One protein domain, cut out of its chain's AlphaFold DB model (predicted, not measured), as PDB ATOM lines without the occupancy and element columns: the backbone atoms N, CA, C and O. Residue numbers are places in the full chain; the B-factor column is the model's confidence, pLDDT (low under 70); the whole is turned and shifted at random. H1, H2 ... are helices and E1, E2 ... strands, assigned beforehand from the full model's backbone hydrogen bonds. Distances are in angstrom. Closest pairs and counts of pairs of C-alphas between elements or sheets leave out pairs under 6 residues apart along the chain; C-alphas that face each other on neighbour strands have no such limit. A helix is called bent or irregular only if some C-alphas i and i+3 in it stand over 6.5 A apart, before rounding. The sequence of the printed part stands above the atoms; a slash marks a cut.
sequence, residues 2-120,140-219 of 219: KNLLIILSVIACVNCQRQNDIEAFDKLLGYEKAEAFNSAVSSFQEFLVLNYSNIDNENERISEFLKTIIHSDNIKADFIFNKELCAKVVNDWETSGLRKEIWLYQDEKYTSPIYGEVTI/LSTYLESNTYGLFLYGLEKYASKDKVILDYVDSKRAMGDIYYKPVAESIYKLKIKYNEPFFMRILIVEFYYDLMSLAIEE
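Overview. This is residues 2 to 120 and 140 to 219 of the 219 residues of an uncharacterized protein of Labilibacter sediminis (UniProt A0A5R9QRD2). A compact body of helices gathers round the H8a arm of a bent helix, and one long helix, H1, sticks out of it with residues 2 to 17 as a free arm. H2 and H4 run side by side in opposite directions on one side of the body, H8a crosses H2, the helical hairpin of H5 and H6 and the crossed pair H3 and H7 lie round the rest of H8a, and two small two-stranded pieces, E1 with E4 and E2 with E3, sit at the edge of the body. The printed part has 199 residues with eight named helices and four named strands, in the order H1 H2 H3 H4 E1 E2 E3 E4 H5 H6 H7 H8, and its class is mostly helix. Each sheet has two antiparallel strands, in the orders E1 - E4 and E2 - E3. The whole is compact, with a radius of gyration of the C-alphas of 17.4 A, and spans 63 by 44 by 29 A, its length coming from the arm of H1.

Along the chain. Find C-alpha 2 at (98.839, 76.501, 114.162); from there H1, residues 2 to 29, runs 42.0 A. H2, residues 31 to 51, follows and is 30.3 A long, starting from C-alpha 31 at (65.496, 93.926, 134.655). Read on to H3, residues 58 to 71, 20.1 A, and H4, residues 83 to 95, 18.1 A. Then come the strands E1, residues 103 to 105, E2, residues 110 to 112, E3, residues 116 to 118, and, beyond the cut, E4, residues 144 to 146. H5, residues 151 to 159, H6, residues 164 to 176, 17.9 A, and H7, residues 181 to 191, 15.7 A, come next. H8, residues 198 to 217, was assigned as one helix by its hydrogen bonds but is bent: C-alphas 207 and 210 are 7.4 A apart. Its arms are H8a, residues 198 to 207, and H8b, residues 210 to 217, which ends at C-alpha 217, (53.162, 109.016, 117.660).

Arrangement. Start at the hub, H2, which touches four other helices. It touches H4 at a shallow tilt of 21 degrees, opposite ways, with the C-alphas of Ala 36 and Asp 92 closest at 5.4 A. With residues 37 to 44 alone it touches H8a, about perpendicular at 80 degrees; Val 41 and Arg 202 have the closest C-alphas, 6.9 A. With residues 45 to 49 alone it touches H3, at 78 degrees, where the C-alphas of Leu 48 and Arg 61 come to 6.1 A. H1 and H2 touch only at the corner, and only just, with 3 pairs of C-alphas within 8 A, the closest being Asp 26 and Ala 34 at 5.0 A. H8b touches H4 at a steep tilt of 54 degrees, closest at the C-alphas of Cys 86 and Met 213, 5.2 A. H3 touches H7 at a steep tilt of 44 degrees; look at C-alphas 70 and 182, the closest, 5.2 A apart. H1, with residues 21 to 29 alone, touches H5, closest at the C-alphas of Asp 21 and Tyr 159, 5.2 A. H5 and H6 form a helical hairpin at a shallow tilt of 32 degrees, only just short of steep, with the C-alphas of Leu 153 and Val 170 closest at 5.9 A. E1 and E4 are antiparallel, with N 104 and O 145 within hydrogen-bond range at 2.9 A. The hairpin E2 and E3 has N 112 and O 116 within that range at 2.8 A. In H1 to H7 and both arms of H8, every O i to N i+4 pair is within hydrogen-bond range.

Size, cuts and confidence. The C-alphas farthest apart are those of Lys 2 and Leu 140, 63.1 A. Without residues 2 to 17, which stand free, the body spans 48 by 38 by 30 A. Residues 121 to 139 are not printed, and C-alphas 120 and 140 are 14.8 A apart across this cut. The link H3 to H4, 11 residues, is long. Mean pLDDT of the printed part is 89.1; look for values under 70 at residues 2 to 16, 117 to 120, 140 to 142 and 219.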
ATOM      1  N   LYS A   2      98.622  75.863 112.836       46.34
ATOM      2  CA  LYS A   2      98.839  76.501 114.162       46.34
ATOM      3  C   LYS A   2      98.415  77.984 114.237       46.34
ATOM      4  O   LYS A   2      97.740  78.359 115.183       46.34
ATOM      5  N   ASN A   3      98.707  78.790 113.211       46.44
ATOM      6  CA  ASN A   3      98.319  80.213 113.192       46.44
ATOM      7  C   ASN A   3      96.804  80.440 113.004       46.44
ATOM      8  O   ASN A   3      96.284  81.440 113.475       46.44
ATOM      9  N   LEU A   4      96.084  79.505 112.369       44.53
ATOM     10  CA  LEU A   4      94.628  79.596 112.185       44.53
ATOM     11  C   LEU A   4      93.879  79.304 113.500       44.53
ATOM     12  O   LEU A   4      92.879  79.945 113.803       44.53
ATOM     13  N   LEU A   5      94.412  78.381 114.306       50.97
ATOM     14  CA  LEU A   5      93.883  78.025 115.627       50.97
ATOM     15  C   LEU A   5      94.030  79.166 116.649       50.97
ATOM     16  O   LEU A   5      93.118  79.388 117.437       50.97
ATOM     17  N   ILE A   6      95.132  79.922 116.590       55.84
ATOM     18  CA  ILE A   6      95.366  81.090 117.459       55.84
ATOM     19  C   ILE A   6      94.424  82.251 117.095       55.84
ATOM     20  O   ILE A   6      93.890  82.915 117.977       55.84
ATOM     21  N   ILE A   7      94.170  82.483 115.802       54.06
ATOM     22  CA  ILE A   7      93.245  83.538 115.352       54.06
ATOM     23  C   ILE A   7      91.804  83.223 115.788       54.06
ATOM     24  O   ILE A   7      91.119  84.099 116.311       54.06
ATOM     25  N   LEU A   8      91.360  81.967 115.658       55.34
ATOM     26  CA  LEU A   8      90.026  81.541 116.101       55.34
ATOM     27  C   LEU A   8      89.842  81.640 117.626       55.34
ATOM     28  O   LEU A   8      88.776  82.060 118.074       55.34
ATOM     29  N   SER A   9      90.868  81.322 118.429       49.19
ATOM     30  CA  SER A   9      90.772  81.448 119.893       49.19
ATOM     31  C   SER A   9      90.684  82.901 120.360       49.19
ATOM     32  O   SER A   9      89.950  83.197 121.299       49.19
ATOM     33  N   VAL A  10      91.390  83.825 119.697       55.25
ATOM     34  CA  VAL A  10      91.344  85.256 120.046       55.25
ATOM     35  C   VAL A  10      89.974  85.859 119.719       55.25
ATOM     36  O   VAL A  10      89.427  86.597 120.536       55.25
ATOM     37  N   ILE A  11      89.379  85.502 118.575       60.25
ATOM     38  CA  ILE A  11      88.049  85.996 118.171       60.25
ATOM     39  C   ILE A  11      86.959  85.526 119.149       60.25
ATOM     40  O   ILE A  11      86.101  86.315 119.541       60.25
ATOM     41  N   ALA A  12      87.018  84.268 119.598       50.97
ATOM     42  CA  ALA A  12      86.063  83.737 120.570       50.97
ATOM     43  C   ALA A  12      86.150  84.448 121.936       50.97
ATOM     44  O   ALA A  12      85.121  84.774 122.527       50.97
ATOM     45  N   CYS A  13      87.364  84.745 122.416       58.75
ATOM     46  CA  CYS A  13      87.559  85.468 123.676       58.75
ATOM     47  C   CYS A  13      87.025  86.907 123.629       58.75
ATOM     48  O   CYS A  13      86.438  87.363 124.608       58.75
ATOM     49  N   VAL A  14      87.191  87.614 122.505       61.56
ATOM     50  CA  VAL A  14      86.692  88.994 122.355       61.56
ATOM     51  C   VAL A  14      85.161  89.036 122.369       61.56
ATOM     52  O   VAL A  14      84.586  89.871 123.065       61.56
ATOM     53  N   ASN A  15      84.497  88.107 121.675       63.09
ATOM     54  CA  ASN A  15      83.033  88.040 121.668       63.09
ATOM     55  C   ASN A  15      82.458  87.665 123.041       63.09
ATOM     56  O   ASN A  15      81.458  88.241 123.458       63.09
ATOM     57  N   CYS A  16      83.106  86.749 123.767       67.19
ATOM     58  CA  CYS A  16      82.687  86.379 125.120       67.19
ATOM     59  C   CYS A  16      82.810  87.553 126.099       67.19
ATOM     60  O   CYS A  16      81.886  87.805 126.868       67.19
ATOM     61  N   GLN A  17      83.907  88.314 126.038       73.62
ATOM     62  CA  GLN A  17      84.070  89.494 126.886       73.62
ATOM     63  C   GLN A  17      82.985  90.539 126.614       73.62
ATOM     64  O   GLN A  17      82.389  91.052 127.551       73.62
ATOM     65  N   ARG A  18      82.698  90.815 125.339       81.44
ATOM     66  CA  ARG A  18      81.688  91.803 124.951       81.44
ATOM     67  C   ARG A  18      80.282  91.416 125.407       81.44
ATOM     68  O   ARG A  18      79.537  92.275 125.863       81.44
ATOM     69  N   GLN A  19      79.937  90.135 125.309       86.25
ATOM     70  CA  GLN A  19      78.668  89.627 125.823       86.25
ATOM     71  C   GLN A  19      78.564  89.837 127.341       86.25
ATOM     72  O   GLN A  19      77.556  90.351 127.817       86.25
ATOM     73  N   ASN A  20      79.633  89.538 128.084       90.06
ATOM     74  CA  ASN A  20      79.675  89.773 129.529       90.06
ATOM     75  C   ASN A  20      79.531  91.263 129.881       90.06
ATOM     76  O   ASN A  20      78.882  91.596 130.870       90.06
ATOM     77  N   ASP A  21      80.132  92.156 129.089       94.94
ATOM     78  CA  ASP A  21      80.052  93.603 129.307       94.94
ATOM     79  C   ASP A  21      78.608  94.114 129.112       94.94
ATOM     80  O   ASP A  21      78.130  94.928 129.903       94.94
ATOM     81  N   ILE A  22      77.881  93.582 128.122       95.06
ATOM     82  CA  ILE A  22      76.462  93.905 127.900       95.06
ATOM     83  C   ILE A  22      75.565  93.329 128.991       95.06
ATOM     84  O   ILE A  22      74.712  94.039 129.513       95.06
ATOM     85  N   GLU A  23      75.787  92.087 129.410       96.00
ATOM     86  CA  GLU A  23      75.031  91.498 130.521       96.00
ATOM     87  C   GLU A  23      75.258  92.260 131.834       96.00
ATOM     88  O   GLU A  23      74.332  92.449 132.624       96.00
ATOM     89  N   ALA A  24      76.481  92.739 132.072       97.25
ATOM     90  CA  ALA A  24      76.797  93.562 133.234       97.25
ATOM     91  C   ALA A  24      76.150  94.954 133.159       97.25
ATOM     92  O   ALA A  24      75.713  95.476 134.191       97.25
ATOM     93  N   PHE A  25      76.059  95.535 131.961       97.69
ATOM     94  CA  PHE A  25      75.329  96.775 131.705       97.69
ATOM     95  C   PHE A  25      73.823  96.607 131.946       97.69
ATOM     96  O   PHE A  25      73.234  97.367 132.713       97.69
ATOM     97  N   ASP A  26      73.206  95.571 131.384       98.00
ATOM     98  CA  ASP A  26      71.781  95.285 131.573       98.00
ATOM     99  C   ASP A  26      71.476  95.003 133.060       98.00
ATOM    100  O   ASP A  26      70.504  95.508 133.625       98.00
ATOM    101  N   LYS A  27      72.367  94.283 133.755       97.88
ATOM    102  CA  LYS A  27      72.253  94.058 135.203       97.88
ATOM    103  C   LYS A  27      72.365  95.347 136.021       97.88
ATOM    104  O   LYS A  27      71.717  95.445 137.061       97.88
ATOM    105  N   LEU A  28      73.195  96.301 135.595       97.56
ATOM    106  CA  LEU A  28      73.313  97.609 136.244       97.56
ATOM    107  C   LEU A  28      71.999  98.391 136.142       97.56
ATOM    108  O   LEU A  28      71.579  98.971 137.140       97.56
ATOM    109  N   LEU A  29      71.366  98.401 134.966       97.56
ATOM    110  CA  LEU A  29      70.079  99.073 134.764       97.56
ATOM    111  C   LEU A  29      68.956  98.426 135.588       97.56
ATOM    112  O   LEU A  29      68.060  99.116 136.074       97.56
ATOM    113  N   GLY A  30      69.026  97.108 135.764       97.75
ATOM    114  CA  GLY A  30      67.950  96.312 136.335       97.75
ATOM    115  C   GLY A  30      67.012  95.781 135.252       97.75
ATOM    116  O   GLY A  30      66.989  96.273 134.125       97.75
ATOM    117  N   TYR A  31      66.251  94.744 135.608       97.62
ATOM    118  CA  TYR A  31      65.496  93.926 134.655       97.62
ATOM    119  C   TYR A  31      64.536  94.743 133.774       97.62
ATOM    120  O   TYR A  31      64.634  94.677 132.554       97.62
ATOM    121  N   GLU A  32      63.664  95.554 134.381       98.38
ATOM    122  CA  GLU A  32      62.613  96.300 133.669       98.38
ATOM    123  C   GLU A  32      63.201  97.289 132.650       98.38
ATOM    124  O   GLU A  32      62.770  97.351 131.500       98.38
ATOM    125  N   LYS A  33      64.246  98.023 133.049       98.38
ATOM    126  CA  LYS A  33      64.927  99.004 132.193       98.38
ATOM    127  C   LYS A  33      65.722  98.334 131.078       98.38
ATOM    128  O   LYS A  33      65.714  98.811 129.947       98.38
ATOM    129  N   ALA A  34      66.396  97.224 131.376       98.31
ATOM    130  CA  ALA A  34      67.113  96.449 130.370       98.31
ATOM    131  C   ALA A  34      66.156  95.853 129.326       98.31
ATOM    132  O   ALA A  34      66.452  95.884 128.132       98.31
ATOM    133  N   GLU A  35      64.992  95.355 129.751       98.38
ATOM    134  CA  GLU A  35      63.955  94.852 128.846       98.38
ATOM    135  C   GLU A  35      63.425  95.962 127.926       98.38
ATOM    136  O   GLU A  35      63.403  95.778 126.707       98.38
ATOM    137  N   ALA A  36      63.104  97.142 128.471       98.50
ATOM    138  CA  ALA A  36      62.674  98.298 127.680       98.50
ATOM    139  C   ALA A  36      63.737  98.740 126.654       98.50
ATOM    140  O   ALA A  36      63.420  99.020 125.493       98.50
ATOM    141  N   PHE A  37      65.019  98.736 127.038       98.12
ATOM    142  CA  PHE A  37      66.108  99.082 126.121       98.12
ATOM    143  C   PHE A  37      66.251  98.038 125.004       98.12
ATOM    144  O   PHE A  37      66.339  98.383 123.826       98.12
ATOM    145  N   ASN A  38      66.227  96.749 125.348       97.94
ATOM    146  CA  ASN A  38      66.318  95.663 124.371       97.94
ATOM    147  C   ASN A  38      65.097  95.633 123.427       97.94
ATOM    148  O   ASN A  38      65.237  95.314 122.240       97.94
ATOM    149  N   SER A  39      63.917  96.041 123.906       98.19
ATOM    150  CA  SER A  39      62.742  96.250 123.054       98.19
ATOM    151  C   SER A  39      62.959  97.385 122.048       98.19
ATOM    152  O   SER A  39      62.658  97.201 120.868       98.19
ATOM    153  N   ALA A  40      63.559  98.510 122.454       98.31
ATOM    154  CA  ALA A  40      63.908  99.587 121.525       98.31
ATOM    155  C   ALA A  40      64.989  99.189 120.514       98.31
ATOM    156  O   ALA A  40      64.894  99.572 119.352       98.31
ATOM    157  N   VAL A  41      65.974  98.381 120.919       98.19
ATOM    158  CA  VAL A  41      66.961  97.796 119.994       98.19
ATOM    159  C   VAL A  41      66.266  96.986 118.906       98.19
ATOM    160  O   VAL A  41      66.520  97.196 117.722       98.19
ATOM    161  N   SER A  42      65.337  96.120 119.305       98.25
ATOM    162  CA  SER A  42      64.593  95.277 118.365       98.25
ATOM    163  C   SER A  42      63.720  96.127 117.433       98.25
ATOM    164  O   SER A  42      63.739  95.945 116.217       98.25
ATOM    165  N   SER A  43      63.031  97.131 117.983       98.50
ATOM    166  CA  SER A  43      62.238  98.089 117.206       98.50
ATOM    167  C   SER A  43      63.083  98.881 116.208       98.50
ATOM    168  O   SER A  43      62.670  99.052 115.064       98.50
ATOM    169  N   PHE A  44      64.286  99.315 116.592       98.62
ATOM    170  CA  PHE A  44      65.193 100.026 115.694       98.62
ATOM    171  C   PHE A  44      65.649  99.138 114.532       98.62
ATOM    172  O   PHE A  44      65.689  99.580 113.386       98.62
ATOM    173  N   GLN A  45      65.937  97.862 114.790       98.25
ATOM    174  CA  GLN A  45      66.282  96.906 113.735       98.25
ATOM    175  C   GLN A  45      65.121  96.694 112.754       98.25
ATOM    176  O   GLN A  45      65.338  96.691 111.539       98.25
ATOM    177  N   GLU A  46      63.888  96.576 113.251       98.25
ATOM    178  CA  GLU A  46      62.688  96.506 112.407       98.25
ATOM    179  C   GLU A  46      62.492  97.784 111.585       98.25
ATOM    180  O   GLU A  46      62.239  97.716 110.380       98.25
ATOM    181  N   PHE A  47      62.684  98.947 112.204       98.31
ATOM    182  CA  PHE A  47      62.650 100.244 111.534       98.31
ATOM    183  C   PHE A  47      63.678 100.333 110.397       98.31
ATOM    184  O   PHE A  47      63.348 100.786 109.297       98.31
ATOM    185  N   LEU A  48      64.905  99.853 110.616       98.38
ATOM    186  CA  LEU A  48      65.943  99.820 109.586       98.38
ATOM    187  C   LEU A  48      65.566  98.884 108.433       98.38
ATOM    188  O   LEU A  48      65.770  99.239 107.274       98.38
ATOM    189  N   VAL A  49      65.008  97.704 108.720       98.12
ATOM    190  CA  VAL A  49      64.507  96.781 107.683       98.12
ATOM    191  C   VAL A  49      63.400  97.443 106.863       98.12
ATOM    192  O   VAL A  49      63.401  97.329 105.638       98.12
ATOM    193  N   LEU A  50      62.473  98.135 107.523       97.75
ATOM    194  CA  LEU A  50      61.340  98.793 106.878       97.75
ATOM    195  C   LEU A  50      61.794  99.893 105.907       97.75
ATOM    196  O   LEU A  50      61.301  99.957 104.782       97.75
ATOM    197  N   ASN A  51      62.755 100.719 106.322       97.94
ATOM    198  CA  ASN A  51      63.220 101.873 105.547       97.94
ATOM    199  C   ASN A  51      64.330 101.534 104.536       97.94
ATOM    200  O   ASN A  51      64.489 102.237 103.542       97.94
ATOM    201  N   TYR A  52      65.063 100.434 104.742       97.88
ATOM    202  CA  TYR A  52      66.224 100.042 103.930       97.88
ATOM    203  C   TYR A  52      66.194  98.551 103.556       97.88
ATOM    204  O   TYR A  52      67.194  97.831 103.647       97.88
ATOM    205  N   SER A  53      65.020  98.071 103.138       97.25
ATOM    206  CA  SER A  53      64.758  96.655 102.827       97.25
ATOM    207  C   SER A  53      65.625  96.078 101.702       97.25
ATOM    208  O   SER A  53      65.829  94.869 101.642       97.25
ATOM    209  N   ASN A  54      66.160  96.932 100.829       97.62
ATOM    210  CA  ASN A  54      67.031  96.567  99.712       97.62
ATOM    211  C   ASN A  54      68.512  96.392 100.100       97.62
ATOM    212  O   ASN A  54      69.326  96.066  99.237       97.62
ATOM    213  N   ILE A  55      68.873  96.646 101.358       98.00
ATOM    214  CA  ILE A  55      70.232  96.502 101.885       98.00
ATOM    215  C   ILE A  55      70.226  95.312 102.839       98.00
ATOM    216  O   ILE A  55      69.484  95.330 103.813       98.00
ATOM    217  N   ASP A  56      71.041  94.287 102.604       95.44
ATOM    218  CA  ASP A  56      71.046  93.077 103.448       95.44
ATOM    219  C   ASP A  56      71.889  93.236 104.721       95.44
ATOM    220  O   ASP A  56      71.657  92.567 105.729       95.44
ATOM    221  N   ASN A  57      72.888  94.117 104.684       96.44
ATOM    222  CA  ASN A  57      73.822  94.315 105.780       96.44
ATOM    223  C   ASN A  57      73.311  95.372 106.773       96.44
ATOM    224  O   ASN A  57      73.095  96.526 106.420       96.44
ATOM    225  N   GLU A  58      73.182  94.996 108.045       95.75
ATOM    226  CA  GLU A  58      72.697  95.890 109.105       95.75
ATOM    227  C   GLU A  58      73.579  97.134 109.309       95.75
ATOM    228  O   GLU A  58      73.053  98.235 109.448       95.75
ATOM    229  N   ASN A  59      74.909  97.000 109.253       96.12
ATOM    230  CA  ASN A  59      75.805  98.160 109.341       96.12
ATOM    231  C   ASN A  59      75.620  99.120 108.165       96.12
ATOM    232  O   ASN A  59      75.723 100.332 108.349       96.12
ATOM    233  N   GLU A  60      75.351  98.602 106.968       97.38
ATOM    234  CA  GLU A  60      75.061  99.438 105.802       97.38
ATOM    235  C   GLU A  60      73.711 100.146 105.948       97.38
ATOM    236  O   GLU A  60      73.637 101.339 105.662       97.38
ATOM    237  N   ARG A  61      72.678  99.485 106.493       98.19
ATOM    238  CA  ARG A  61      71.402 100.152 106.821       98.19
ATOM    239  C   ARG A  61      71.598 101.286 107.819       98.19
ATOM    240  O   ARG A  61      71.086 102.377 107.604       98.19
ATOM    241  N   ILE A  62      72.373 101.058 108.881       98.12
ATOM    242  CA  ILE A  62      72.675 102.102 109.871       98.12
ATOM    243  C   ILE A  62      73.477 103.247 109.236       98.12
ATOM    244  O   ILE A  62      73.241 104.418 109.524       98.12
ATOM    245  N   SER A  63      74.413 102.929 108.341       97.62
ATOM    246  CA  SER A  63      75.152 103.936 107.580       97.62
ATOM    247  C   SER A  63      74.222 104.799 106.719       97.62
ATOM    248  O   SER A  63      74.394 106.017 106.686       97.62
ATOM    249  N   GLU A  64      73.246 104.208 106.025       97.75
ATOM    250  CA  GLU A  64      72.247 104.970 105.260       97.75
ATOM    251  C   GLU A  64      71.309 105.774 106.166       97.75
ATOM    252  O   GLU A  64      71.049 106.935 105.872       97.75
ATOM    253  N   PHE A  65      70.902 105.224 107.313       97.75
ATOM    254  CA  PHE A  65      70.161 105.956 108.344       97.75
ATOM    255  C   PHE A  65      70.882 107.234 108.785       97.75
ATOM    256  O   PHE A  65      70.307 108.323 108.731       97.75
ATOM    257  N   LEU A  66      72.168 107.139 109.134       97.44
ATOM    258  CA  LEU A  66      72.974 108.301 109.516       97.44
ATOM    259  C   LEU A  66      73.102 109.317 108.374       97.44
ATOM    260  O   LEU A  66      73.011 110.520 108.610       97.44
ATOM    261  N   LYS A  67      73.275 108.862 107.127       97.06
ATOM    262  CA  LYS A  67      73.290 109.761 105.962       97.06
ATOM    263  C   LYS A  67      71.964 110.489 105.797       97.06
ATOM    264  O   LYS A  67      72.002 111.690 105.534       97.06
ATOM    265  N   THR A  68      70.830 109.806 105.947       96.81
ATOM    266  CA  THR A  68      69.512 110.447 105.897       96.81
ATOM    267  C   THR A  68      69.422 111.536 106.962       96.81
ATOM    268  O   THR A  68      69.125 112.673 106.619       96.81
ATOM    269  N   ILE A  69      69.810 111.255 108.212       95.88
ATOM    270  CA  ILE A  69      69.829 112.261 109.292       95.88
ATOM    271  C   ILE A  69      70.663 113.499 108.917       95.88
ATOM    272  O   ILE A  69      70.228 114.632 109.122       95.88
ATOM    273  N   ILE A  70      71.864 113.294 108.367       96.06
ATOM    274  CA  ILE A  70      72.796 114.380 108.018       96.06
ATOM    275  C   ILE A  70      72.206 115.306 106.945       96.06
ATOM    276  O   ILE A  70      72.356 116.526 107.039       96.06
ATOM    277  N   HIS A  71      71.553 114.739 105.928       95.38
ATOM    278  CA  HIS A  71      71.108 115.481 104.743       95.38
ATOM    279  C   HIS A  71      69.634 115.887 104.780       95.38
ATOM    280  O   HIS A  71      69.216 116.672 103.934       95.38
ATOM    281  N   SER A  72      68.851 115.364 105.722       91.81
ATOM    282  CA  SER A  72      67.422 115.633 105.781       91.81
ATOM    283  C   SER A  72      67.123 117.067 106.213       91.81
ATOM    284  O   SER A  72      67.645 117.556 107.221       91.81
ATOM    285  N   ASP A  73      66.234 117.730 105.478       87.75
ATOM    286  CA  ASP A  73      65.622 118.996 105.889       87.75
ATOM    287  C   ASP A  73      64.368 118.771 106.750       87.75
ATOM    288  O   ASP A  73      64.006 119.629 107.555       87.75
ATOM    289  N   ASN A  74      63.727 117.605 106.614       87.44
ATOM    290  CA  ASN A  74      62.580 117.174 107.407       87.44
ATOM    291  C   ASN A  74      62.709 115.683 107.743       87.44
ATOM    292  O   ASN A  74      62.168 114.817 107.055       87.44
ATOM    293  N   ILE A  75      63.415 115.410 108.840       84.81
ATOM    294  CA  ILE A  75      63.821 114.059 109.235       84.81
ATOM    295  C   ILE A  75      62.643 113.096 109.399       84.81
ATOM    296  O   ILE A  75      62.766 111.912 109.110       84.81
ATOM    297  N   LYS A  76      61.481 113.602 109.814       80.31
ATOM    298  CA  LYS A  76      60.284 112.790 110.027       80.31
ATOM    299  C   LYS A  76      59.671 112.313 108.713       80.31
ATOM    300  O   LYS A  76      59.254 111.165 108.622       80.31
ATOM    301  N   ALA A  77      59.619 113.185 107.706       84.81
ATOM    302  CA  ALA A  77      59.008 112.873 106.415       84.81
ATOM    303  C   ALA A  77      59.817 111.850 105.599       84.81
ATOM    304  O   ALA A  77      59.264 111.203 104.711       84.81
ATOM    305  N   ASP A  78      61.102 111.692 105.916       91.00
ATOM    306  CA  ASP A  78      62.006 110.781 105.214       91.00
ATOM    307  C   ASP A  78      61.908 109.326 105.696       91.00
ATOM    308  O   ASP A  78      62.527 108.441 105.100       91.00
ATOM    309  N   PHE A  79      61.128 109.059 106.751       95.38
ATOM    310  CA  PHE A  79      61.028 107.743 107.369       95.38
ATOM    311  C   PHE A  79      59.593 107.220 107.461       95.38
ATOM    312  O   PHE A  79      58.628 107.944 107.702       95.38
ATOM    313  N   ILE A  80      59.466 105.903 107.319       95.75
ATOM    314  CA  ILE A  80      58.240 105.145 107.546       95.75
ATOM    315  C   ILE A  80      58.299 104.549 108.954       95.75
ATOM    316  O   ILE A  80      59.272 103.882 109.315       95.75
ATOM    317  N   PHE A  81      57.229 104.747 109.725       95.69
ATOM    318  CA  PHE A  81      57.125 104.286 111.109       95.69
ATOM    319  C   PHE A  81      55.975 103.296 111.299       95.69
ATOM    320  O   PHE A  81      54.862 103.507 110.813       95.69
ATOM    321  N   ASN A  82      56.222 102.250 112.088       96.88
ATOM    322  CA  ASN A  82      55.156 101.459 112.695       96.88
ATOM    323  C   ASN A  82      54.694 102.172 113.976       96.88
ATOM    324  O   ASN A  82      55.297 101.993 115.034       96.88
ATOM    325  N   LYS A  83      53.645 102.998 113.869       95.75
ATOM    326  CA  LYS A  83      53.173 103.852 114.973       95.75
ATOM    327  C   LYS A  83      52.772 103.068 116.227       95.75
ATOM    328  O   LYS A  83      53.068 103.512 117.329       95.75
ATOM    329  N   GLU A  84      52.154 101.895 116.071       96.94
ATOM    330  CA  GLU A  84      51.757 101.046 117.204       96.94
ATOM    331  C   GLU A  84      52.984 100.527 117.965       96.94
ATOM    332  O   GLU A  84      53.046 100.615 119.192       96.94
ATOM    333  N   LEU A  85      53.997 100.052 117.233       97.44
ATOM    334  CA  LEU A  85      55.251  99.611 117.837       97.44
ATOM    335  C   LEU A  85      55.993 100.772 118.508       97.44
ATOM    336  O   LEU A  85      56.477 100.606 119.625       97.44
ATOM    337  N   CYS A  86      56.046 101.945 117.866       97.31
ATOM    338  CA  CYS A  86      56.657 103.143 118.449       97.31
ATOM    339  C   CYS A  86      55.974 103.504 119.776       97.31
ATOM    340  O   CYS A  86      56.654 103.653 120.788       97.31
ATOM    341  N   ALA A  87      54.637 103.567 119.794       97.44
ATOM    342  CA  ALA A  87      53.863 103.888 120.993       97.44
ATOM    343  C   ALA A  87      54.124 102.901 122.134       97.44
ATOM    344  O   ALA A  87      54.306 103.313 123.280       97.44
ATOM    345  N   LYS A  88      54.202 101.602 121.822       98.00
ATOM    346  CA  LYS A  88      54.558 100.578 122.807       98.00
ATOM    347  C   LYS A  88      55.957 100.818 123.380       98.00
ATOM    348  O   LYS A  88      56.112 100.825 124.596       98.00
ATOM    349  N   VAL A  89      56.962 101.010 122.526       98.00
ATOM    350  CA  VAL A  89      58.362 101.163 122.958       98.00
ATOM    351  C   VAL A  89      58.552 102.421 123.801       98.00
ATOM    352  O   VAL A  89      59.167 102.343 124.862       98.00
ATOM    353  N   VAL A  90      57.992 103.556 123.379       96.62
ATOM    354  CA  VAL A  90      58.043 104.807 124.155       96.62
ATOM    355  C   VAL A  90      57.363 104.620 125.515       96.62
ATOM    356  O   VAL A  90      57.939 104.964 126.545       96.62
ATOM    357  N   ASN A  91      56.193 103.976 125.559       97.06
ATOM    358  CA  ASN A  91      55.530 103.664 126.824       97.06
ATOM    359  C   ASN A  91      56.374 102.743 127.728       97.06
ATOM    360  O   ASN A  91      56.430 102.954 128.940       97.06
ATOM    361  N   ASP A  92      57.049 101.735 127.172       98.06
ATOM    362  CA  ASP A  92      57.931 100.844 127.937       98.06
ATOM    363  C   ASP A  92      59.129 101.612 128.530       98.06
ATOM    364  O   ASP A  92      59.553 101.339 129.656       98.06
ATOM    365  N   TRP A  93      59.661 102.613 127.819       96.44
ATOM    366  CA  TRP A  93      60.744 103.475 128.313       96.44
ATOM    367  C   TRP A  93      60.316 104.337 129.496       96.44
ATOM    368  O   TRP A  93      61.056 104.439 130.481       96.44
ATOM    369  N   GLU A  94      59.123 104.920 129.419       94.50
ATOM    370  CA  GLU A  94      58.560 105.719 130.506       94.50
ATOM    371  C   GLU A  94      58.241 104.854 131.724       94.50
ATOM    372  O   GLU A  94      58.676 105.135 132.841       94.50
ATOM    373  N   THR A  95      57.505 103.762 131.513       97.19
ATOM    374  CA  THR A  95      56.980 102.934 132.609       97.19
ATOM    375  C   THR A  95      58.055 102.113 133.318       97.19
ATOM    376  O   THR A  95      57.939 101.895 134.523       97.19
ATOM    377  N   SER A  96      59.129 101.719 132.628       97.94
ATOM    378  CA  SER A  96      60.302 101.084 133.257       97.94
ATOM    379  C   SER A  96      61.185 102.067 134.034       97.94
ATOM    380  O   SER A  96      62.070 101.658 134.789       97.94
ATOM    381  N   GLY A  97      60.999 103.374 133.823       96.38
ATOM    382  CA  GLY A  97      61.901 104.410 134.315       96.38
ATOM    383  C   GLY A  97      63.248 104.451 133.589       96.38
ATOM    384  O   GLY A  97      64.162 105.117 134.075       96.38
ATOM    385  N   LEU A  98      63.398 103.761 132.449       97.56
ATOM    386  CA  LEU A  98      64.606 103.830 131.625       97.56
ATOM    387  C   LEU A  98      64.860 105.258 131.147       97.56
ATOM    388  O   LEU A  98      66.007 105.698 131.203       97.56
ATOM    389  N   ARG A  99      63.809 105.992 130.749       96.06
ATOM    390  CA  ARG A  99      63.959 107.384 130.307       96.06
ATOM    391  C   ARG A  99      64.733 108.198 131.339       96.06
ATOM    392  O   ARG A  99      65.710 108.822 130.965       96.06
ATOM    393  N   LYS A 100      64.393 108.106 132.630       94.88
ATOM    394  CA  LYS A 100      65.071 108.857 133.704       94.88
ATOM    395  C   LYS A 100      66.550 108.530 133.868       94.88
ATOM    396  O   LYS A 100      67.278 109.335 134.431       94.88
ATOM    397  N   GLU A 101      67.013 107.372 133.402       96.31
ATOM    398  CA  GLU A 101      68.440 107.024 133.412       96.31
ATOM    399  C   GLU A 101      69.221 107.633 132.242       96.31
ATOM    400  O   GLU A 101      70.448 107.506 132.209       96.31
ATOM    401  N   ILE A 102      68.520 108.246 131.286       96.12
ATOM    402  CA  ILE A 102      69.065 108.794 130.041       96.12
ATOM    403  C   ILE A 102      68.780 110.298 129.956       96.12
ATOM    404  O   ILE A 102      69.698 111.068 129.696       96.12
ATOM    405  N   TRP A 103      67.545 110.714 130.241       93.81
ATOM    406  CA  TRP A 103      67.061 112.089 130.185       93.81
ATOM    407  C   TRP A 103      66.138 112.435 131.345       93.81
ATOM    408  O   TRP A 103      65.456 111.573 131.897       93.81
ATOM    409  N   LEU A 104      66.046 113.718 131.662       91.06
ATOM    410  CA  LEU A 104      65.108 114.272 132.632       91.06
ATOM    411  C   LEU A 104      64.306 115.386 131.971       91.06
ATOM    412  O   LEU A 104      64.838 116.117 131.143       91.06
ATOM    413  N   TYR A 105      63.032 115.517 132.334       87.12
ATOM    414  CA  TYR A 105      62.339 116.780 132.078       87.12
ATOM    415  C   TYR A 105      62.903 117.853 133.017       87.12
ATOM    416  O   TYR A 105      63.349 117.516 134.115       87.12
ATOM    417  N   GLN A 106      62.861 119.125 132.618       78.44
ATOM    418  CA  GLN A 106      63.511 120.227 133.348       78.44
ATOM    419  C   GLN A 106      63.174 120.270 134.857       78.44
ATOM    420  O   GLN A 106      64.045 120.518 135.685       78.44
ATOM    421  N   ASP A 107      61.933 119.942 135.231       79.06
ATOM    422  CA  ASP A 107      61.468 119.964 136.628       79.06
ATOM    423  C   ASP A 107      61.587 118.611 137.358       79.06
ATOM    424  O   ASP A 107      61.160 118.456 138.512       79.06
ATOM    425  N   GLU A 108      62.133 117.584 136.705       85.06
ATOM    426  CA  GLU A 108      62.255 116.267 137.308       85.06
ATOM    427  C   GLU A 108      63.430 116.166 138.271       85.06
ATOM    428  O   GLU A 108      64.598 116.326 137.931       85.06
ATOM    429  N   LYS A 109      63.112 115.760 139.500       84.06
ATOM    430  CA  LYS A 109      64.125 115.377 140.481       84.06
ATOM    431  C   LYS A 109      64.646 113.977 140.188       84.06
ATOM    432  O   LYS A 109      63.864 113.038 140.014       84.06
ATOM    433  N   TYR A 110      65.965 113.831 140.241       87.94
ATOM    434  CA  TYR A 110      66.648 112.555 140.092       87.94
ATOM    435  C   TYR A 110      67.593 112.300 141.267       87.94
ATOM    436  O   TYR A 110      68.376 113.153 141.681       87.94
ATOM    437  N   THR A 111      67.522 111.092 141.819       88.62
ATOM    438  CA  THR A 111      68.473 110.617 142.824       88.62
ATOM    439  C   THR A 111      69.301 109.521 142.188       88.62
ATOM    440  O   THR A 111      68.809 108.415 141.963       88.62
ATOM    441  N   SER A 112      70.560 109.834 141.895       89.44
ATOM    442  CA  SER A 112      71.480 108.869 141.320       89.44
ATOM    443  C   SER A 112      71.754 107.754 142.330       89.44
ATOM    444  O   SER A 112      72.180 108.033 143.456       89.44
ATOM    445  N   PRO A 113      71.607 106.475 141.946       87.38
ATOM    446  CA  PRO A 113      71.988 105.360 142.809       87.38
ATOM    447  C   PRO A 113      73.508 105.277 143.024       87.38
ATOM    448  O   PRO A 113      73.958 104.557 143.913       87.38
ATOM    449  N   ILE A 114      74.300 105.990 142.214       88.94
ATOM    450  CA  ILE A 114      75.765 106.027 142.298       88.94
ATOM    451  C   ILE A 114      76.247 107.267 143.054       88.94
ATOM    452  O   ILE A 114      77.144 107.156 143.888       88.94
ATOM    453  N   TYR A 115      75.660 108.433 142.770       82.94
ATOM    454  CA  TYR A 115      76.160 109.727 143.250       82.94
ATOM    455  C   TYR A 115      75.310 110.366 144.362       82.94
ATOM    456  O   TYR A 115      75.743 111.347 144.958       82.94
ATOM    457  N   GLY A 116      74.145 109.799 144.693       79.81
ATOM    458  CA  GLY A 116      73.205 110.381 145.654       79.81
ATOM    459  C   GLY A 116      72.246 111.383 145.007       79.81
ATOM    460  O   GLY A 116      71.968 111.306 143.812       79.81
ATOM    461  N   GLU A 117      71.679 112.294 145.800       69.94
ATOM    462  CA  GLU A 117      70.779 113.331 145.280       69.94
ATOM    463  C   GLU A 117      71.569 114.307 144.405       69.94
ATOM    464  O   GLU A 117      72.573 114.865 144.848       69.94
ATOM    465  N   VAL A 118      71.126 114.484 143.158       64.12
ATOM    466  CA  VAL A 118      71.753 115.407 142.215       64.12
ATOM    467  C   VAL A 118      70.712 116.424 141.783       64.12
ATOM    468  O   VAL A 118      69.630 116.064 141.328       64.12
ATOM    469  N   THR A 119      71.025 117.702 141.964       58.44
ATOM    470  CA  THR A 119      70.231 118.805 141.421       58.44
ATOM    471  C   THR A 119      70.920 119.259 140.142       58.44
ATOM    472  O   THR A 119      72.127 119.495 140.164       58.44
ATOM    473  N   ILE A 120      70.188 119.338 139.028       59.47
ATOM    474  CA  ILE A 120      70.689 120.038 137.843       59.47
ATOM    475  C   ILE A 120      70.754 121.509 138.265       59.47
ATOM    476  O   ILE A 120      69.722 122.133 138.504       59.47
ATOM    477  N   LEU A 140      58.297 124.283 128.554       52.59
ATOM    478  CA  LEU A 140      59.563 123.603 128.811       52.59
ATOM    479  C   LEU A 140      59.386 122.274 129.568       52.59
ATOM    480  O   LEU A 140      60.314 121.471 129.589       52.59
ATOM    481  N   SER A 141      58.193 121.978 130.110       56.66
ATOM    482  CA  SER A 141      57.911 120.683 130.752       56.66
ATOM    483  C   SER A 141      57.980 119.495 129.784       56.66
ATOM    484  O   SER A 141      58.061 118.349 130.219       56.66
ATOM    485  N   THR A 142      57.986 119.768 128.476       64.62
ATOM    486  CA  THR A 142      58.142 118.769 127.411       64.62
ATOM    487  C   THR A 142      59.593 118.601 126.943       64.62
ATOM    488  O   THR A 142      59.887 117.654 126.215       64.62
ATOM    489  N   TYR A 143      60.510 119.481 127.366       72.88
ATOM    490  CA  TYR A 143      61.915 119.438 126.965       72.88
ATOM    491  C   TYR A 143      62.687 118.405 127.793       72.88
ATOM    492  O   TYR A 143      62.662 118.436 129.024       72.88
ATOM    493  N   LEU A 144      63.355 117.480 127.103       85.56
ATOM    494  CA  LEU A 144      64.211 116.462 127.702       85.56
ATOM    495  C   LEU A 144      65.668 116.910 127.663       85.56
ATOM    496  O   LEU A 144      66.190 117.221 126.596       85.56
ATOM    497  N   GLU A 145      66.319 116.866 128.821       88.44
ATOM    498  CA  GLU A 145      67.744 117.137 128.973       88.44
ATOM    499  C   GLU A 145      68.515 115.863 129.309       88.44
ATOM    500  O   GLU A 145      68.056 115.033 130.099       88.44
ATOM    501  N   SER A 146      69.713 115.707 128.742       91.00
ATOM    502  CA  SER A 146      70.629 114.604 129.055       91.00
ATOM    503  C   SER A 146      70.874 114.475 130.566       91.00
ATOM    504  O   SER A 146      71.450 115.355 131.206       91.00
ATOM    505  N   ASN A 147      70.540 113.316 131.141       93.00
ATOM    506  CA  ASN A 147      70.870 112.992 132.525       93.00
ATOM    507  C   ASN A 147      72.335 112.551 132.628       93.00
ATOM    508  O   ASN A 147      72.666 111.362 132.548       93.00
ATOM    509  N   THR A 148      73.228 113.511 132.862       91.56
ATOM    510  CA  THR A 148      74.676 113.262 132.956       91.56
ATOM    511  C   THR A 148      75.079 112.347 134.126       91.56
ATOM    512  O   THR A 148      76.164 111.753 134.105       91.56
ATOM    513  N   TYR A 149      74.182 112.171 135.103       91.62
ATOM    514  CA  TYR A 149      74.342 111.334 136.299       91.62
ATOM    515  C   TYR A 149      73.543 110.025 136.250       91.62
ATOM    516  O   TYR A 149      73.566 109.251 137.218       91.62
ATOM    517  N   GLY A 150      72.841 109.791 135.141       94.44
ATOM    518  CA  GLY A 150      72.029 108.614 134.900       94.44
ATOM    519  C   GLY A 150      72.858 107.344 134.729       94.44
ATOM    520  O   GLY A 150      74.046 107.371 134.376       94.44
ATOM    521  N   LEU A 151      72.224 106.192 134.959       96.88
ATOM    522  CA  LEU A 151      72.895 104.900 134.812       96.88
ATOM    523  C   LEU A 151      73.339 104.602 133.375       96.88
ATOM    524  O   LEU A 151      74.236 103.776 133.201       96.88
ATOM    525  N   PHE A 152      72.774 105.266 132.363       97.69
ATOM    526  CA  PHE A 152      73.168 105.069 130.970       97.69
ATOM    527  C   PHE A 152      74.631 105.453 130.721       97.69
ATOM    528  O   PHE A 152      75.444 104.592 130.376       97.69
ATOM    529  N   LEU A 153      74.999 106.717 130.963       96.62
ATOM    530  CA  LEU A 153      76.372 107.187 130.744       96.62
ATOM    531  C   LEU A 153      77.362 106.516 131.703       96.62
ATOM    532  O   LEU A 153      78.463 106.153 131.289       96.62
ATOM    533  N   TYR A 154      76.967 106.286 132.961       96.88
ATOM    534  CA  TYR A 154      77.788 105.525 133.909       96.88
ATOM    535  C   TYR A 154      78.044 104.090 133.424       96.88
ATOM    536  O   TYR A 154      79.167 103.588 133.498       96.88
ATOM    537  N   GLY A 155      77.014 103.420 132.906       97.50
ATOM    538  CA  GLY A 155      77.127 102.074 132.363       97.50
ATOM    539  C   GLY A 155      78.035 102.015 131.136       97.50
ATOM    540  O   GLY A 155      78.871 101.115 131.056       97.50
ATOM    541  N   LEU A 156      77.918 102.983 130.220       97.44
ATOM    542  CA  LEU A 156      78.799 103.090 129.054       97.44
ATOM    543  C   LEU A 156      80.259 103.267 129.476       97.44
ATOM    544  O   LEU A 156      81.112 102.489 129.060       97.44
ATOM    545  N   GLU A 157      80.551 104.224 130.356       96.50
ATOM    546  CA  GLU A 157      81.908 104.452 130.863       96.50
ATOM    547  C   GLU A 157      82.498 103.193 131.504       96.50
ATOM    548  O   GLU A 157      83.646 102.829 131.252       96.50
ATOM    549  N   LYS A 158      81.704 102.495 132.319       96.12
ATOM    550  CA  LYS A 158      82.165 101.333 133.078       96.12
ATOM    551  C   LYS A 158      82.395 100.106 132.202       96.12
ATOM    552  O   LYS A 158      83.443  99.464 132.305       96.12
ATOM    553  N   TYR A 159      81.422  99.765 131.362       96.44
ATOM    554  CA  TYR A 159      81.391  98.486 130.645       96.44
ATOM    555  C   TYR A 159      81.866  98.587 129.194       96.44
ATOM    556  O   TYR A 159      82.292  97.585 128.630       96.44
ATOM    557  N   ALA A 160      81.911  99.789 128.618       94.00
ATOM    558  CA  ALA A 160      82.535 100.054 127.324       94.00
ATOM    559  C   ALA A 160      83.893 100.773 127.449       94.00
ATOM    560  O   ALA A 160      84.404 101.297 126.464       94.00
ATOM    561  N   SER A 161      84.532 100.740 128.628       89.69
ATOM    562  CA  SER A 161      85.799 101.436 128.949       89.69
ATOM    563  C   SER A 161      86.988 101.155 128.019       89.69
ATOM    564  O   SER A 161      87.990 101.867 128.046       89.69
ATOM    565  N   LYS A 162      86.924 100.100 127.206       89.88
ATOM    566  CA  LYS A 162      87.967  99.764 126.223       89.88
ATOM    567  C   LYS A 162      87.740 100.424 124.863       89.88
ATOM    568  O   LYS A 162      88.642 100.397 124.028       89.88
ATOM    569  N   ASP A 163      86.553 100.976 124.628       92.06
ATOM    570  CA  ASP A 163      86.191 101.651 123.392       92.06
ATOM    571  C   ASP A 163      86.345 103.164 123.560       92.06
ATOM    572  O   ASP A 163      85.522 103.840 124.179       92.06
ATOM    573  N   LYS A 164      87.431 103.703 122.996       92.56
ATOM    574  CA  LYS A 164      87.742 105.131 123.093       92.56
ATOM    575  C   LYS A 164      86.628 106.003 122.508       92.56
ATOM    576  O   LYS A 164      86.390 107.081 123.027       92.56
ATOM    577  N   VAL A 165      85.947 105.556 121.453       92.75
ATOM    578  CA  VAL A 165      84.887 106.355 120.827       92.75
ATOM    579  C   VAL A 165      83.692 106.484 121.769       92.75
ATOM    580  O   VAL A 165      83.116 107.562 121.874       92.75
ATOM    581  N   ILE A 166      83.340 105.411 122.483       94.44
ATOM    582  CA  ILE A 166      82.259 105.459 123.475       94.44
ATOM    583  C   ILE A 166      82.656 106.345 124.660       94.44
ATOM    584  O   ILE A 166      81.833 107.127 125.127       94.44
ATOM    585  N   LEU A 167      83.909 106.276 125.115       95.00
ATOM    586  CA  LEU A 167      84.401 107.172 126.165       95.00
ATOM    587  C   LEU A 167      84.378 108.642 125.734       95.00
ATOM    588  O   LEU A 167      83.855 109.474 126.466       95.00
ATOM    589  N   ASP A 168      84.851 108.950 124.524       93.69
ATOM    590  CA  ASP A 168      84.810 110.309 123.974       93.69
ATOM    591  C   ASP A 168      83.354 110.824 123.872       93.69
ATOM    592  O   ASP A 168      83.092 112.005 124.112       93.69
ATOM    593  N   TYR A 169      82.395 109.945 123.551       93.50
ATOM    594  CA  TYR A 169      80.963 110.263 123.567       93.50
ATOM    595  C   TYR A 169      80.456 110.577 124.984       93.50
ATOM    596  O   TYR A 169      79.801 111.602 125.177       93.50
ATOM    597  N   VAL A 170      80.791 109.747 125.980       95.12
ATOM    598  CA  VAL A 170      80.400 109.974 127.385       95.12
ATOM    599  C   VAL A 170      80.966 111.296 127.905       95.12
ATOM    600  O   VAL A 170      80.228 112.084 128.499       95.12
ATOM    601  N   ASP A 171      82.248 111.563 127.652       94.19
ATOM    602  CA  ASP A 171      82.912 112.800 128.067       94.19
ATOM    603  C   ASP A 171      82.256 114.024 127.418       94.19
ATOM    604  O   ASP A 171      81.982 115.017 128.093       94.19
ATOM    605  N   SER A 172      81.927 113.933 126.125       91.44
ATOM    606  CA  SER A 172      81.242 115.008 125.396       91.44
ATOM    607  C   SER A 172      79.849 115.285 125.964       91.44
ATOM    608  O   SER A 172      79.514 116.442 126.204       91.44
ATOM    609  N   LYS A 173      79.057 114.240 126.245       91.44
ATOM    610  CA  LYS A 173      77.720 114.386 126.846       91.44
ATOM    611  C   LYS A 173      77.768 115.012 128.232       91.44
ATOM    612  O   LYS A 173      76.953 115.871 128.542       91.44
ATOM    613  N   ARG A 174      78.743 114.634 129.060       90.69
ATOM    614  CA  ARG A 174      78.918 115.234 130.393       90.69
ATOM    615  C   ARG A 174      79.374 116.688 130.334       90.69
ATOM    616  O   ARG A 174      78.985 117.466 131.195       90.69
ATOM    617  N   ALA A 175      80.202 117.043 129.354       88.75
ATOM    618  CA  ALA A 175      80.736 118.393 129.223       88.75
ATOM    619  C   ALA A 175      79.762 119.374 128.557       88.75
ATOM    620  O   ALA A 175      79.799 120.561 128.869       88.75
ATOM    621  N   MET A 176      78.947 118.902 127.611       84.19
ATOM    622  CA  MET A 176      78.140 119.765 126.739       84.19
ATOM    623  C   MET A 176      76.629 119.573 126.893       84.19
ATOM    624  O   MET A 176      75.884 120.383 126.351       84.19
ATOM    625  N   GLY A 177      76.170 118.529 127.589       85.06
ATOM    626  CA  GLY A 177      74.755 118.164 127.619       85.06
ATOM    627  C   GLY A 177      74.264 117.731 126.237       85.06
ATOM    628  O   GLY A 177      74.922 116.942 125.548       85.06
ATOM    629  N   ASP A 178      73.107 118.246 125.827       83.12
ATOM    630  CA  ASP A 178      72.518 117.930 124.529       83.12
ATOM    631  C   ASP A 178      73.187 118.687 123.382       83.12
ATOM    632  O   ASP A 178      73.382 119.901 123.396       83.12
ATOM    633  N   ILE A 179      73.546 117.931 122.347       81.75
ATOM    634  CA  ILE A 179      74.214 118.431 121.151       81.75
ATOM    635  C   ILE A 179      73.235 118.281 119.995       81.75
ATOM    636  O   ILE A 179      72.552 117.267 119.875       81.75
ATOM    637  N   TYR A 180      73.193 119.275 119.109       85.25
ATOM    638  CA  TYR A 180      72.380 119.195 117.901       85.25
ATOM    639  C   TYR A 180      72.695 117.915 117.102       85.25
ATOM    640  O   TYR A 180      73.857 117.600 116.832       85.25
ATOM    641  N   TYR A 181      71.651 117.186 116.706       87.88
ATOM    642  CA  TYR A 181      71.756 115.808 116.216       87.88
ATOM    643  C   TYR A 181      72.565 115.662 114.912       87.88
ATOM    644  O   TYR A 181      73.261 114.663 114.730       87.88
ATOM    645  N   LYS A 182      72.544 116.648 113.997       92.25
ATOM    646  CA  LYS A 182      73.268 116.545 112.710       92.25
ATOM    647  C   LYS A 182      74.793 116.428 112.889       92.25
ATOM    648  O   LYS A 182      75.364 115.481 112.349       92.25
ATOM    649  N   PRO A 183      75.469 117.310 113.657       91.12
ATOM    650  CA  PRO A 183      76.876 117.138 114.017       91.12
ATOM    651  C   PRO A 183      77.205 115.785 114.656       91.12
ATOM    652  O   PRO A 183      78.254 115.209 114.355       91.12
ATOM    653  N   VAL A 184      76.323 115.264 115.516       91.44
ATOM    654  CA  VAL A 184      76.513 113.953 116.158       91.44
ATOM    655  C   VAL A 184      76.453 112.842 115.108       91.44
ATOM    656  O   VAL A 184      77.380 112.034 115.017       91.44
ATOM    657  N   ALA A 185      75.431 112.844 114.248       93.88
ATOM    658  CA  ALA A 185      75.278 111.869 113.169       93.88
ATOM    659  C   ALA A 185      76.456 111.909 112.188       93.88
ATOM    660  O   ALA A 185      77.006 110.865 111.832       93.88
ATOM    661  N   GLU A 186      76.899 113.107 111.794       94.88
ATOM    662  CA  GLU A 186      78.054 113.292 110.915       94.88
ATOM    663  C   GLU A 186      79.344 112.762 111.549       94.88
ATOM    664  O   GLU A 186      80.144 112.102 110.878       94.88
ATOM    665  N   SER A 187      79.538 113.011 112.844       91.62
ATOM    666  CA  SER A 187      80.700 112.523 113.588       91.62
ATOM    667  C   SER A 187      80.712 110.998 113.651       91.62
ATOM    668  O   SER A 187      81.702 110.387 113.249       91.62
ATOM    669  N   ILE A 188      79.598 110.373 114.053       92.94
ATOM    670  CA  ILE A 188      79.468 108.908 114.109       92.94
ATOM    671  C   ILE A 188      79.703 108.295 112.723       92.94
ATOM    672  O   ILE A 188      80.506 107.371 112.583       92.94
ATOM    673  N   TYR A 189      79.082 108.851 111.680       94.44
ATOM    674  CA  TYR A 189      79.230 108.381 110.303       94.44
ATOM    675  C   TYR A 189      80.687 108.437 109.802       94.44
ATOM    676  O   TYR A 189      81.171 107.519 109.130       94.44
ATOM    677  N   LYS A 190      81.432 109.496 110.144       93.62
ATOM    678  CA  LYS A 190      82.840 109.659 109.739       93.62
ATOM    679  C   LYS A 190      83.788 108.675 110.421       93.62
ATOM    680  O   LYS A 190      84.827 108.361 109.837       93.62
ATOM    681  N   LEU A 191      83.443 108.170 111.605       89.62
ATOM    682  CA  LEU A 191      84.280 107.216 112.338       89.62
ATOM    683  C   LEU A 191      84.352 105.838 111.662       89.62
ATOM    684  O   LEU A 191      85.304 105.102 111.917       89.62
ATOM    685  N   LYS A 192      83.400 105.497 110.775       86.25
ATOM    686  CA  LYS A 192      83.365 104.223 110.020       86.25
ATOM    687  C   LYS A 192      83.529 102.983 110.909       86.25
ATOM    688  O   LYS A 192      84.186 102.007 110.542       86.25
ATOM    689  N   ILE A 193      82.949 103.051 112.099       87.75
ATOM    690  CA  ILE A 193      82.924 101.965 113.077       87.75
ATOM    691  C   ILE A 193      81.892 100.903 112.683       87.75
ATOM    692  O   ILE A 193      81.087 101.090 111.770       87.75
ATOM    693  N   LYS A 194      81.895  99.774 113.394       89.44
ATOM    694  CA  LYS A 194      80.790  98.816 113.326       89.44
ATOM    695  C   LYS A 194      79.630  99.352 114.160       89.44
ATOM    696  O   LYS A 194      79.629  99.217 115.379       89.44
ATOM    697  N   TYR A 195      78.669  99.983 113.501       89.62
ATOM    698  CA  TYR A 195      77.518 100.607 114.151       89.62
ATOM    699  C   TYR A 195      76.595  99.614 114.861       89.62
ATOM    700  O   TYR A 195      75.926  99.971 115.824       89.62
ATOM    701  N   ASN A 196      76.582  98.362 114.408       88.25
ATOM    702  CA  ASN A 196      75.766  97.305 114.972       88.25
ATOM    703  C   ASN A 196      76.364  96.630 116.212       88.25
ATOM    704  O   ASN A 196      75.860  95.613 116.684       88.25
ATOM    705  N   GLU A 197      77.447  97.185 116.748       92.06
ATOM    706  CA  GLU A 197      77.941  96.784 118.054       92.06
ATOM    707  C   GLU A 197      76.933  97.208 119.143       92.06
ATOM    708  O   GLU A 197      76.421  98.330 119.098       92.06
ATOM    709  N   PRO A 198      76.649  96.360 120.150       93.69
ATOM    710  CA  PRO A 198      75.515  96.567 121.058       93.69
ATOM    711  C   PRO A 198      75.478  97.911 121.801       93.69
ATOM    712  O   PRO A 198      74.396  98.461 122.011       93.69
ATOM    713  N   PHE A 199      76.636  98.453 122.199       95.56
ATOM    714  CA  PHE A 199      76.705  99.767 122.847       95.56
ATOM    715  C   PHE A 199      76.483 100.919 121.863       95.56
ATOM    716  O   PHE A 199      75.787 101.871 122.199       95.56
ATOM    717  N   PHE A 200      77.003 100.820 120.636       94.81
ATOM    718  CA  PHE A 200      76.739 101.828 119.610       94.81
ATOM    719  C   PHE A 200      75.278 101.851 119.207       94.81
ATOM    720  O   PHE A 200      74.709 102.927 119.074       94.81
ATOM    721  N   MET A 201      74.642 100.687 119.093       95.44
ATOM    722  CA  MET A 201      73.216 100.625 118.803       95.44
ATOM    723  C   MET A 201      72.389 101.324 119.889       95.44
ATOM    724  O   MET A 201      71.496 102.101 119.569       95.44
ATOM    725  N   ARG A 202      72.742 101.138 121.167       97.38
ATOM    726  CA  ARG A 202      72.113 101.858 122.287       97.38
ATOM    727  C   ARG A 202      72.328 103.374 122.197       97.38
ATOM    728  O   ARG A 202      71.376 104.115 122.400       97.38
ATOM    729  N   ILE A 203      73.532 103.828 121.835       97.00
ATOM    730  CA  ILE A 203      73.818 105.254 121.598       97.00
ATOM    731  C   ILE A 203      72.970 105.799 120.445       97.00
ATOM    732  O   ILE A 203      72.360 106.844 120.593       97.00
ATOM    733  N   LEU A 204      72.875 105.095 119.315       97.38
ATOM    734  CA  LEU A 204      72.061 105.531 118.172       97.38
ATOM    735  C   LEU A 204      70.577 105.650 118.524       97.38
ATOM    736  O   LEU A 204      69.888 106.541 118.030       97.38
ATOM    737  N   ILE A 205      70.089 104.748 119.374       97.81
ATOM    738  CA  ILE A 205      68.705 104.781 119.832       97.81
ATOM    739  C   ILE A 205      68.458 106.009 120.701       97.81
ATOM    740  O   ILE A 205      67.465 106.698 120.492       97.81
ATOM    741  N   VAL A 206      69.378 106.281 121.627       96.44
ATOM    742  CA  VAL A 206      69.344 107.466 122.487       96.44
ATOM    743  C   VAL A 206      69.432 108.733 121.641       96.44
ATOM    744  O   VAL A 206      68.509 109.529 121.647       96.44
ATOM    745  N   GLU A 207      70.474 108.903 120.832       94.38
ATOM    746  CA  GLU A 207      70.707 110.165 120.118       94.38
ATOM    747  C   GLU A 207      69.679 110.496 119.034       94.38
ATOM    748  O   GLU A 207      69.564 111.657 118.651       94.38
ATOM    749  N   PHE A 208      68.999 109.493 118.474       95.56
ATOM    750  CA  PHE A 208      68.175 109.707 117.286       95.56
ATOM    751  C   PHE A 208      66.825 109.013 117.358       95.56
ATOM    752  O   PHE A 208      65.793 109.623 117.094       95.56
ATOM    753  N   TYR A 209      66.815 107.710 117.636       96.69
ATOM    754  CA  TYR A 209      65.620 106.917 117.371       96.69
ATOM    755  C   TYR A 209      64.475 107.216 118.339       96.69
ATOM    756  O   TYR A 209      63.323 107.223 117.909       96.69
ATOM    757  N   TYR A 210      64.770 107.484 119.614       95.19
ATOM    758  CA  TYR A 210      63.745 107.807 120.607       95.19
ATOM    759  C   TYR A 210      62.902 109.014 120.186       95.19
ATOM    760  O   TYR A 210      61.679 108.910 120.108       95.19
ATOM    761  N   ASP A 211      63.550 110.121 119.825       91.50
ATOM    762  CA  ASP A 211      62.857 111.339 119.397       91.50
ATOM    763  C   ASP A 211      62.048 111.108 118.118       91.50
ATOM    764  O   ASP A 211      60.909 111.558 118.007       91.50
ATOM    765  N   LEU A 212      62.591 110.341 117.166       93.94
ATOM    766  CA  LEU A 212      61.870 109.986 115.942       93.94
ATOM    767  C   LEU A 212      60.605 109.169 116.229       93.94
ATOM    768  O   LEU A 212      59.565 109.433 115.626       93.94
ATOM    769  N   MET A 213      60.674 108.203 117.152       94.44
ATOM    770  CA  MET A 213      59.502 107.439 117.585       94.44
ATOM    771  C   MET A 213      58.468 108.340 118.259       94.44
ATOM    772  O   MET A 213      57.297 108.281 117.891       94.44
ATOM    773  N   SER A 214      58.898 109.181 119.203       91.25
ATOM    774  CA  SER A 214      58.028 110.106 119.940       91.25
ATOM    775  C   SER A 214      57.282 111.039 118.987       91.25
ATOM    776  O   SER A 214      56.051 111.079 118.993       91.25
ATOM    777  N   LEU A 215      58.002 111.668 118.053       87.88
ATOM    778  CA  LEU A 215      57.408 112.520 117.022       87.88
ATOM    779  C   LEU A 215      56.421 111.757 116.132       87.88
ATOM    780  O   LEU A 215      55.402 112.315 115.727       87.88
ATOM    781  N   ALA A 216      56.701 110.500 115.783       89.50
ATOM    782  CA  ALA A 216      55.826 109.704 114.920       89.50
ATOM    783  C   ALA A 216      54.469 109.355 115.563       89.50
ATOM    784  O   ALA A 216      53.513 109.087 114.827       89.50
ATOM    785  N   ILE A 217      54.380 109.348 116.898       90.44
ATOM    786  CA  ILE A 217      53.162 109.016 117.660       90.44
ATOM    787  C   ILE A 217      52.216 110.219 117.787       90.44
ATOM    788  O   ILE A 217      51.005 110.027 117.849       90.44
ATOM    789  N   GLU A 218      52.742 111.444 117.809       80.25
ATOM    790  CA  GLU A 218      51.961 112.678 118.021       80.25
ATOM    791  C   GLU A 218      51.081 113.102 116.821       80.25
ATOM    792  O   GLU A 218      50.290 114.037 116.937       80.25
ATOM    793  N   GLU A 219      51.185 112.413 115.678       60.91
ATOM    794  CA  GLU A 219      50.372 112.617 114.458       60.91
ATOM    795  C   GLU A 219      49.319 111.529 114.244       60.91
ATOM    796  O   GLU A 219      48.220 111.850 113.740       60.91
TER     797      GLU A 219